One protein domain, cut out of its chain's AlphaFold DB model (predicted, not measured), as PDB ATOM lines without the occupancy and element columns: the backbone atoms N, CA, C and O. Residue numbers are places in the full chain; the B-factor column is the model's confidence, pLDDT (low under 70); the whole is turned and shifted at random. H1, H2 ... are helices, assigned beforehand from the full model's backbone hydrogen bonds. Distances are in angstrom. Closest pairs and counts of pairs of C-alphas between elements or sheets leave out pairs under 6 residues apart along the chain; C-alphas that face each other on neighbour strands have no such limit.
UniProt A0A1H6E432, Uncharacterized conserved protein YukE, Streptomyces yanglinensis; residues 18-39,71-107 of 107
ATOM      1  N   ALA A  18     146.628 214.687 199.150       85.94
ATOM      2  CA  ALA A  18     146.045 214.772 197.815       85.94
ATOM      3  C   ALA A  18     144.509 214.934 197.812       85.94
ATOM      4  O   ALA A  18     144.046 215.832 197.102       85.94
ATOM      5  N   PRO A  19     143.714 214.174 198.601       86.25
ATOM      6  CA  PRO A  19     142.264 214.362 198.693       86.25
ATOM      7  C   PRO A  19     141.884 215.801 199.049       86.25
ATOM      8  O   PRO A  19     141.203 216.473 198.274       86.25
ATOM      9  N   GLY A  20     142.424 216.320 200.157       87.00
ATOM     10  CA  GLY A  20     142.123 217.676 200.623       87.00
ATOM     11  C   GLY A  20     142.588 218.764 199.651       87.00
ATOM     12  O   GLY A  20     141.926 219.787 199.492       87.00
ATOM     13  N   THR A  21     143.696 218.538 198.936       90.25
ATOM     14  CA  THR A  21     144.165 219.474 197.901       90.25
ATOM     15  C   THR A  21     143.201 219.537 196.716       90.25
ATOM     16  O   THR A  21     142.928 220.623 196.204       90.25
ATOM     17  N   ILE A  22     142.684 218.388 196.267       88.56
ATOM     18  CA  ILE A  22     141.731 218.313 195.153       88.56
ATOM     19  C   ILE A  22     140.407 218.976 195.538       88.56
ATOM     20  O   ILE A  22     139.901 219.794 194.770       88.56
ATOM     21  N   GLU A  23     139.890 218.687 196.731       88.44
ATOM     22  CA  GLU A  23     138.653 219.290 197.238       88.44
ATOM     23  C   GLU A  23     138.776 220.811 197.367       88.44
ATOM     24  O   GLU A  23     137.942 221.540 196.827       88.44
ATOM     25  N   ALA A  24     139.860 221.313 197.969       90.31
ATOM     26  CA  ALA A  24     140.088 222.753 198.104       90.31
ATOM     27  C   ALA A  24     140.186 223.464 196.742       90.31
ATOM     28  O   ALA A  24     139.720 224.595 196.572       90.31
ATOM     29  N   ARG A  25     140.786 222.811 195.737       89.88
ATOM     30  CA  ARG A  25     140.838 223.345 194.368       89.88
ATOM     31  C   ARG A  25     139.464 223.353 193.707       89.88
ATOM     32  O   ARG A  25     139.126 224.353 193.074       89.88
ATOM     33  N   ALA A  26     138.684 222.286 193.859       89.06
ATOM     34  CA  ALA A  26     137.327 222.209 193.331       89.06
ATOM     35  C   ALA A  26     136.423 223.292 193.947       89.06
ATOM     36  O   ALA A  26     135.742 224.012 193.214       89.06
ATOM     37  N   GLU A  27     136.501 223.495 195.265       89.81
ATOM     38  CA  GLU A  27     135.758 224.542 195.975       89.81
ATOM     39  C   GLU A  27     136.143 225.949 195.491       89.81
ATOM     40  O   GLU A  27     135.267 226.770 195.201       89.81
ATOM     41  N   SER A  28     137.443 226.218 195.318       92.56
ATOM     42  CA  SER A  28     137.930 227.495 194.776       92.56
ATOM     43  C   SER A  28     137.352 227.776 193.387       92.56
ATOM     44  O   SER A  28     136.830 228.866 193.143       92.56
ATOM     45  N   ILE A  29     137.398 226.792 192.484       91.06
ATOM     46  CA  ILE A  29     136.874 226.931 191.117       91.06
ATOM     47  C   ILE A  29     135.359 227.160 191.142       91.06
ATOM     48  O   ILE A  29     134.862 228.045 190.448       91.06
ATOM     49  N   MET A  30     134.615 226.430 191.976       91.69
ATOM     50  CA  MET A  30     133.173 226.640 192.144       91.69
ATOM     51  C   MET A  30     132.845 228.050 192.645       91.69
ATOM     52  O   MET A  30     131.904 228.683 192.154       91.69
ATOM     53  N   GLY A  31     133.639 228.577 193.579       91.62
ATOM     54  CA  GLY A  31     133.529 229.957 194.046       91.62
ATOM     55  C   GLY A  31     133.732 230.976 192.921       91.62
ATOM     56  O   GLY A  31     132.927 231.900 192.762       91.62
ATOM     57  N   GLU A  32     134.762 230.783 192.096       93.31
ATOM     58  CA  GLU A  32     135.051 231.634 190.936       93.31
ATOM     59  C   GLU A  32     133.948 231.567 189.870       93.31
ATOM     60  O   GLU A  32     133.498 232.607 189.381       93.31
ATOM     61  N   LEU A  33     133.445 230.368 189.558       92.00
ATOM     62  CA  LEU A  33     132.336 230.170 188.619       92.00
ATOM     63  C   LEU A  33     131.055 230.851 189.108       92.00
ATOM     64  O   LEU A  33     130.371 231.518 188.330       92.00
ATOM     65  N   LYS A  34     130.753 230.759 190.407       91.12
ATOM     66  CA  LYS A  34     129.614 231.455 191.020       91.12
ATOM     67  C   LYS A  34     129.769 232.974 190.945       91.12
ATOM     68  O   LYS A  34     128.807 233.681 190.639       91.12
ATOM     69  N   ALA A  35     130.973 233.489 191.190       93.00
ATOM     70  CA  ALA A  35     131.256 234.914 191.054       93.00
ATOM     71  C   ALA A  35     131.093 235.389 189.600       93.00
ATOM     72  O   ALA A  35     130.510 236.450 189.362       93.00
ATOM     73  N   LEU A  36     131.559 234.598 188.629       90.75
ATOM     74  CA  LEU A  36     131.398 234.886 187.207       90.75
ATOM     75  C   LEU A  36     129.921 234.890 186.798       90.75
ATOM     76  O   LEU A  36     129.464 235.862 186.201       90.75
ATOM     77  N   LYS A  37     129.153 233.874 187.204       88.31
ATOM     78  CA  LYS A  37     127.699 233.806 186.999       88.31
ATOM     79  C   LYS A  37     126.990 235.063 187.500       88.31
ATOM     80  O   LYS A  37     126.203 235.655 186.769       88.31
ATOM     81  N   ASN A  38     127.309 235.518 188.710       89.62
ATOM     82  CA  ASN A  38     126.702 236.727 189.271       89.62
ATOM     83  C   ASN A  38     127.003 237.981 188.437       89.62
ATOM     84  O   ASN A  38     126.134 238.835 188.287       89.62
ATOM     85  N   ARG A  39     128.212 238.092 187.868       89.62
ATOM     86  CA  ARG A  39     128.566 239.203 186.970       89.62
ATOM     87  C   ARG A  39     127.778 239.148 185.665       89.62
ATOM     88  O   ARG A  39     127.291 240.182 185.225       89.62
ATOM     89  N   GLY A  71     131.615 219.701 191.674       85.50
ATOM     90  CA  GLY A  71     130.737 219.442 192.808       85.50
ATOM     91  C   GLY A  71     131.378 218.511 193.832       85.50
ATOM     92  O   GLY A  71     132.384 217.841 193.568       85.50
ATOM     93  N   THR A  72     130.781 218.455 195.020       82.00
ATOM     94  CA  THR A  72     131.189 217.465 196.017       82.00
ATOM     95  C   THR A  72     130.807 216.058 195.551       82.00
ATOM     96  O   THR A  72     130.023 215.885 194.613       82.00
ATOM     97  N   GLN A  73     131.305 215.028 196.238       78.88
ATOM     98  CA  GLN A  73     130.843 213.655 196.017       78.88
ATOM     99  C   GLN A  73     129.309 213.541 196.137       78.88
ATOM    100  O   GLN A  73     128.669 212.871 195.331       78.88
ATOM    101  N   GLY A  74     128.709 214.232 197.115       80.31
ATOM    102  CA  GLY A  74     127.255 214.247 197.314       80.31
ATOM    103  C   GLY A  74     126.484 214.908 196.168       80.31
ATOM    104  O   GLY A  74     125.327 214.562 195.936       80.31
ATOM    105  N   ASP A  75     127.140 215.798 195.424       80.19
ATOM    106  CA  ASP A  75     126.575 216.498 194.267       80.19
ATOM    107  C   ASP A  75     126.840 215.765 192.936       80.19
ATOM    108  O   ASP A  75     126.399 216.222 191.881       80.19
ATOM    109  N   GLY A  76     127.559 214.635 192.964       81.69
ATOM    110  CA  GLY A  76     127.950 213.878 191.771       81.69
ATOM    111  C   GLY A  76     129.147 214.464 191.014       81.69
ATOM    112  O   GLY A  76     129.284 214.224 189.814       81.69
ATOM    113  N   GLY A  77     129.998 215.243 191.687       89.50
ATOM    114  CA  GLY A  77     131.181 215.846 191.081       89.50
ATOM    115  C   GLY A  77     132.350 214.867 190.932       89.50
ATOM    116  O   GLY A  77     132.780 214.237 191.899       89.50
ATOM    117  N   VAL A  78     132.922 214.785 189.728       91.56
ATOM    118  CA  VAL A  78     134.036 213.871 189.408       91.56
ATOM    119  C   VAL A  78     135.264 214.109 190.291       91.56
ATOM    120  O   VAL A  78     135.904 213.149 190.717       91.56
ATOM    121  N   LEU A  79     135.616 215.367 190.583       87.94
ATOM    122  CA  LEU A  79     136.769 215.653 191.445       87.94
ATOM    123  C   LEU A  79     136.534 215.242 192.903       87.94
ATOM    124  O   LEU A  79     137.463 214.733 193.529       87.94
ATOM    125  N   GLY A  80     135.311 215.398 193.416       86.69
ATOM    126  CA  GLY A  80     134.937 214.886 194.738       86.69
ATOM    127  C   GLY A  80     135.034 213.360 194.806       86.69
ATOM    128  O   GLY A  80     135.584 212.807 195.757       86.69
ATOM    129  N   ASP A  81     134.601 212.674 193.749       88.88
ATOM    130  CA  ASP A  81     134.739 211.221 193.614       88.88
ATOM    131  C   ASP A  81     136.210 210.765 193.592       88.88
ATOM    132  O   ASP A  81     136.571 209.761 194.212       88.88
ATOM    133  N   ILE A  82     137.080 211.495 192.887       87.88
ATOM    134  CA  ILE A  82     138.522 211.209 192.852       87.88
ATOM    135  C   ILE A  82     139.147 211.421 194.234       87.88
ATOM    136  O   ILE A  82     139.899 210.558 194.688       87.88
ATOM    137  N   ALA A  83     138.828 212.527 194.911       88.12
ATOM    138  CA  ALA A  83     139.325 212.805 196.254       88.12
ATOM    139  C   ALA A  83     138.919 211.702 197.243       88.12
ATOM    140  O   ALA A  83     139.772 211.161 197.948       88.12
ATOM    141  N   ASN A  84     137.654 211.272 197.210       87.69
ATOM    142  CA  ASN A  84     137.161 210.184 198.050       87.69
ATOM    143  C   ASN A  84     137.900 208.858 197.795       87.69
ATOM    144  O   ASN A  84     138.295 208.165 198.732       87.69
ATOM    145  N   ARG A  85     138.141 208.513 196.524       89.19
ATOM    146  CA  ARG A  85     138.898 207.303 196.166       89.19
ATOM    147  C   ARG A  85     140.337 207.363 196.665       89.19
ATOM    148  O   ARG A  85     140.845 206.349 197.136       89.19
ATOM    149  N   LEU A  86     140.987 208.521 196.570       87.19
ATOM    150  CA  LEU A  86     142.342 208.711 197.087       87.19
ATOM    151  C   LEU A  86     142.389 208.566 198.611       87.19
ATOM    152  O   LEU A  86     143.295 207.905 199.112       87.19
ATOM    153  N   GLN A  87     141.386 209.087 199.323       87.25
ATOM    154  CA  GLN A  87     141.264 208.900 200.768       87.25
ATOM    155  C   GLN A  87     141.136 207.414 201.126       87.25
ATOM    156  O   GLN A  87     141.890 206.910 201.950       87.25
ATOM    157  N   ALA A  88     140.255 206.679 200.443       88.50
ATOM    158  CA  ALA A  88     140.089 205.246 200.682       88.50
ATOM    159  C   ALA A  88     141.371 204.445 200.389       88.50
ATOM    160  O   ALA A  88     141.682 203.478 201.082       88.50
ATOM    161  N   ILE A  89     142.130 204.825 199.355       86.75
ATOM    162  CA  ILE A  89     143.427 204.205 199.057       86.75
ATOM    163  C   ILE A  89     144.411 204.464 200.202       86.75
ATOM    164  O   ILE A  89     145.053 203.520 200.656       86.75
ATOM    165  N   TRP A  90     144.511 205.707 200.678       84.81
ATOM    166  CA  TRP A  90     145.355 206.062 201.818       84.81
ATOM    167  C   TRP A  90     144.996 205.255 203.073       84.81
ATOM    168  O   TRP A  90     145.875 204.619 203.656       84.81
ATOM    169  N   ASP A  91     143.713 205.195 203.430       85.50
ATOM    170  CA  ASP A  91     143.238 204.469 204.613       85.50
ATOM    171  C   ASP A  91     143.611 202.979 204.541       85.50
ATOM    172  O   ASP A  91     144.157 202.424 205.496       85.50
ATOM    173  N   ASN A  92     143.425 202.344 203.376       86.31
ATOM    174  CA  ASN A  92     143.816 200.947 203.157       86.31
ATOM    175  C   ASN A  92     145.316 200.714 203.384       86.31
ATOM    176  O   ASN A  92     145.714 199.681 203.925       86.31
ATOM    177  N   TYR A  93     146.160 201.652 202.951       83.81
ATOM    178  CA  TYR A  93     147.600 201.541 203.158       83.81
ATOM    179  C   TYR A  93     147.982 201.692 204.631       83.81
ATOM    180  O   TYR A  93     148.758 200.879 205.134       83.81
ATOM    181  N   VAL A  94     147.407 202.670 205.332       82.12
ATOM    182  CA  VAL A  94     147.635 202.870 206.772       82.12
ATOM    183  C   VAL A  94     147.209 201.633 207.567       82.12
ATOM    184  O   VAL A  94     147.934 201.172 208.453       82.12
ATOM    185  N   GLU A  95     146.061 201.043 207.232       83.62
ATOM    186  CA  GLU A  95     145.592 199.805 207.856       83.62
ATOM    187  C   GLU A  95     146.522 198.621 207.573       83.62
ATOM    188  O   GLU A  95     146.852 197.863 208.493       83.62
ATOM    189  N   ALA A  96     146.981 198.470 206.327       82.31
ATOM    190  CA  ALA A  96     147.909 197.413 205.941       82.31
ATOM    191  C   ALA A  96     149.247 197.528 206.687       82.31
ATOM    192  O   ALA A  96     149.745 196.528 207.208       82.31
ATOM    193  N   GLU A  97     149.806 198.734 206.807       77.44
ATOM    194  CA  GLU A  97     151.022 198.968 207.591       77.44
ATOM    195  C   GLU A  97     150.816 198.671 209.079       77.44
ATOM    196  O   GLU A  97     151.656 198.009 209.700       77.44
ATOM    197  N   GLY A  98     149.684 199.096 209.649       77.00
ATOM    198  CA  GLY A  98     149.323 198.815 211.036       77.00
ATOM    199  C   GLY A  98     149.147 197.318 211.320       77.00
ATOM    200  O   GLY A  98     149.548 196.823 212.377       77.00
ATOM    201  N   ALA A  99     148.564 196.570 210.384       78.44
ATOM    202  CA  ALA A  99     148.435 195.118 210.480       78.44
ATOM    203  C   ALA A  99     149.794 194.415 210.352       78.44
ATOM    204  O   ALA A  99     150.075 193.475 211.102       78.44
ATOM    205  N   ASN A 100     150.653 194.897 209.448       72.62
ATOM    206  CA  ASN A 100     152.002 194.378 209.262       72.62
ATOM    207  C   ASN A 100     152.815 194.552 210.555       72.62
ATOM    208  O   ASN A 100     153.261 193.566 211.140       72.62
ATOM    209  N   THR A 101     152.898 195.774 211.089       73.94
ATOM    210  CA  THR A 101     153.612 196.049 212.353       73.94
ATOM    211  C   THR A 101     153.111 195.194 213.512       73.94
ATOM    212  O   THR A 101     153.926 194.629 214.236       73.94
ATOM    213  N   LYS A 102     151.792 195.025 213.680       74.44
ATOM    214  CA  LYS A 102     151.233 194.154 214.733       74.44
ATOM    215  C   LYS A 102     151.612 192.684 214.557       74.44
ATOM    216  O   LYS A 102     151.898 192.012 215.542       74.44
ATOM    217  N   THR A 103     151.610 192.187 213.323       70.94
ATOM    218  CA  THR A 103     151.918 190.780 213.031       70.94
ATOM    219  C   THR A 103     153.378 190.468 213.349       70.94
ATOM    220  O   THR A 103     153.657 189.483 214.033       70.94
ATOM    221  N   TRP A 104     154.304 191.332 212.931       62.56
ATOM    222  CA  TRP A 104     155.737 191.117 213.146       62.56
ATOM    223  C   TRP A 104     156.202 191.475 214.562       62.56
ATOM    224  O   TRP A 104     157.077 190.797 215.078       62.56
ATOM    225  N   ALA A 105     155.571 192.440 215.240       58.62
ATOM    226  CA  ALA A 105     155.839 192.725 216.658       58.62
ATOM    227  C   ALA A 105     155.301 191.650 217.626       58.62
ATOM    228  O   ALA A 105     155.611 191.683 218.816       58.62
ATOM    229  N   SER A 106     154.460 190.729 217.142       55.72
ATOM    230  CA  SER A 106     153.903 189.620 217.930       55.72
ATOM    231  C   SER A 106     154.694 188.307 217.819       55.72
ATOM    232  O   SER A 106     154.298 187.310 218.426       55.72
ATOM    233  N   ARG A 107     155.788 188.299 217.048       48.66
ATOM    234  CA  ARG A 107     156.763 187.202 216.958       48.66
ATOM    235  C   ARG A 107     158.010 187.520 217.770       48.66
ATOM    236  O   ARG A 107     158.583 186.548 218.306       48.66
TER     237      ARG A 107
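This is residues 18 to 39 and 71 to 107 of the 107 residues of the protein "Uncharacterized conserved protein YukE" of Streptomyces yanglinensis (UniProt A0A1H6E432). Two long helices, H1 and H2, run opposite ways and overlap side by side only near their first residues, making a long thin rod whose two free arms, residues 31 to 39 and 91 to 107, stick out at opposite ends. The printed part has 59 residues, with H1 then H2 and no named strand; the class is all helix. It is extended, with a radius of gyration of the C-alphas of 17.8 A and spans of 66 by 17 by 10 A.

H1, residues 18 to 39, begins at C-alpha 18 (146.045, 214.772, 197.815) and is 31.9 A long. H2, residues 78 to 105, is 40.8 A long and ends at C-alpha 105 (155.839, 192.725, 216.658).

Residues 18 to 26 of H1 touch residues 79 to 87 of H2; the closest C-alphas, of Pro 19 and Ala 83, are 4.1 A apart. The tilt is shallow, 15 degrees, opposite ways. In H1 and H2 every O i to N i+4 pair is within hydrogen-bond range.

The C-alphas farthest apart, of Arg 39 and Arg 107, are 66.3 A apart. Residues 40 to 70 are not printed; C-alphas 39 and 71 are 20.7 A apart across this cut. pLDDT is under 70 at residues 104 to 107.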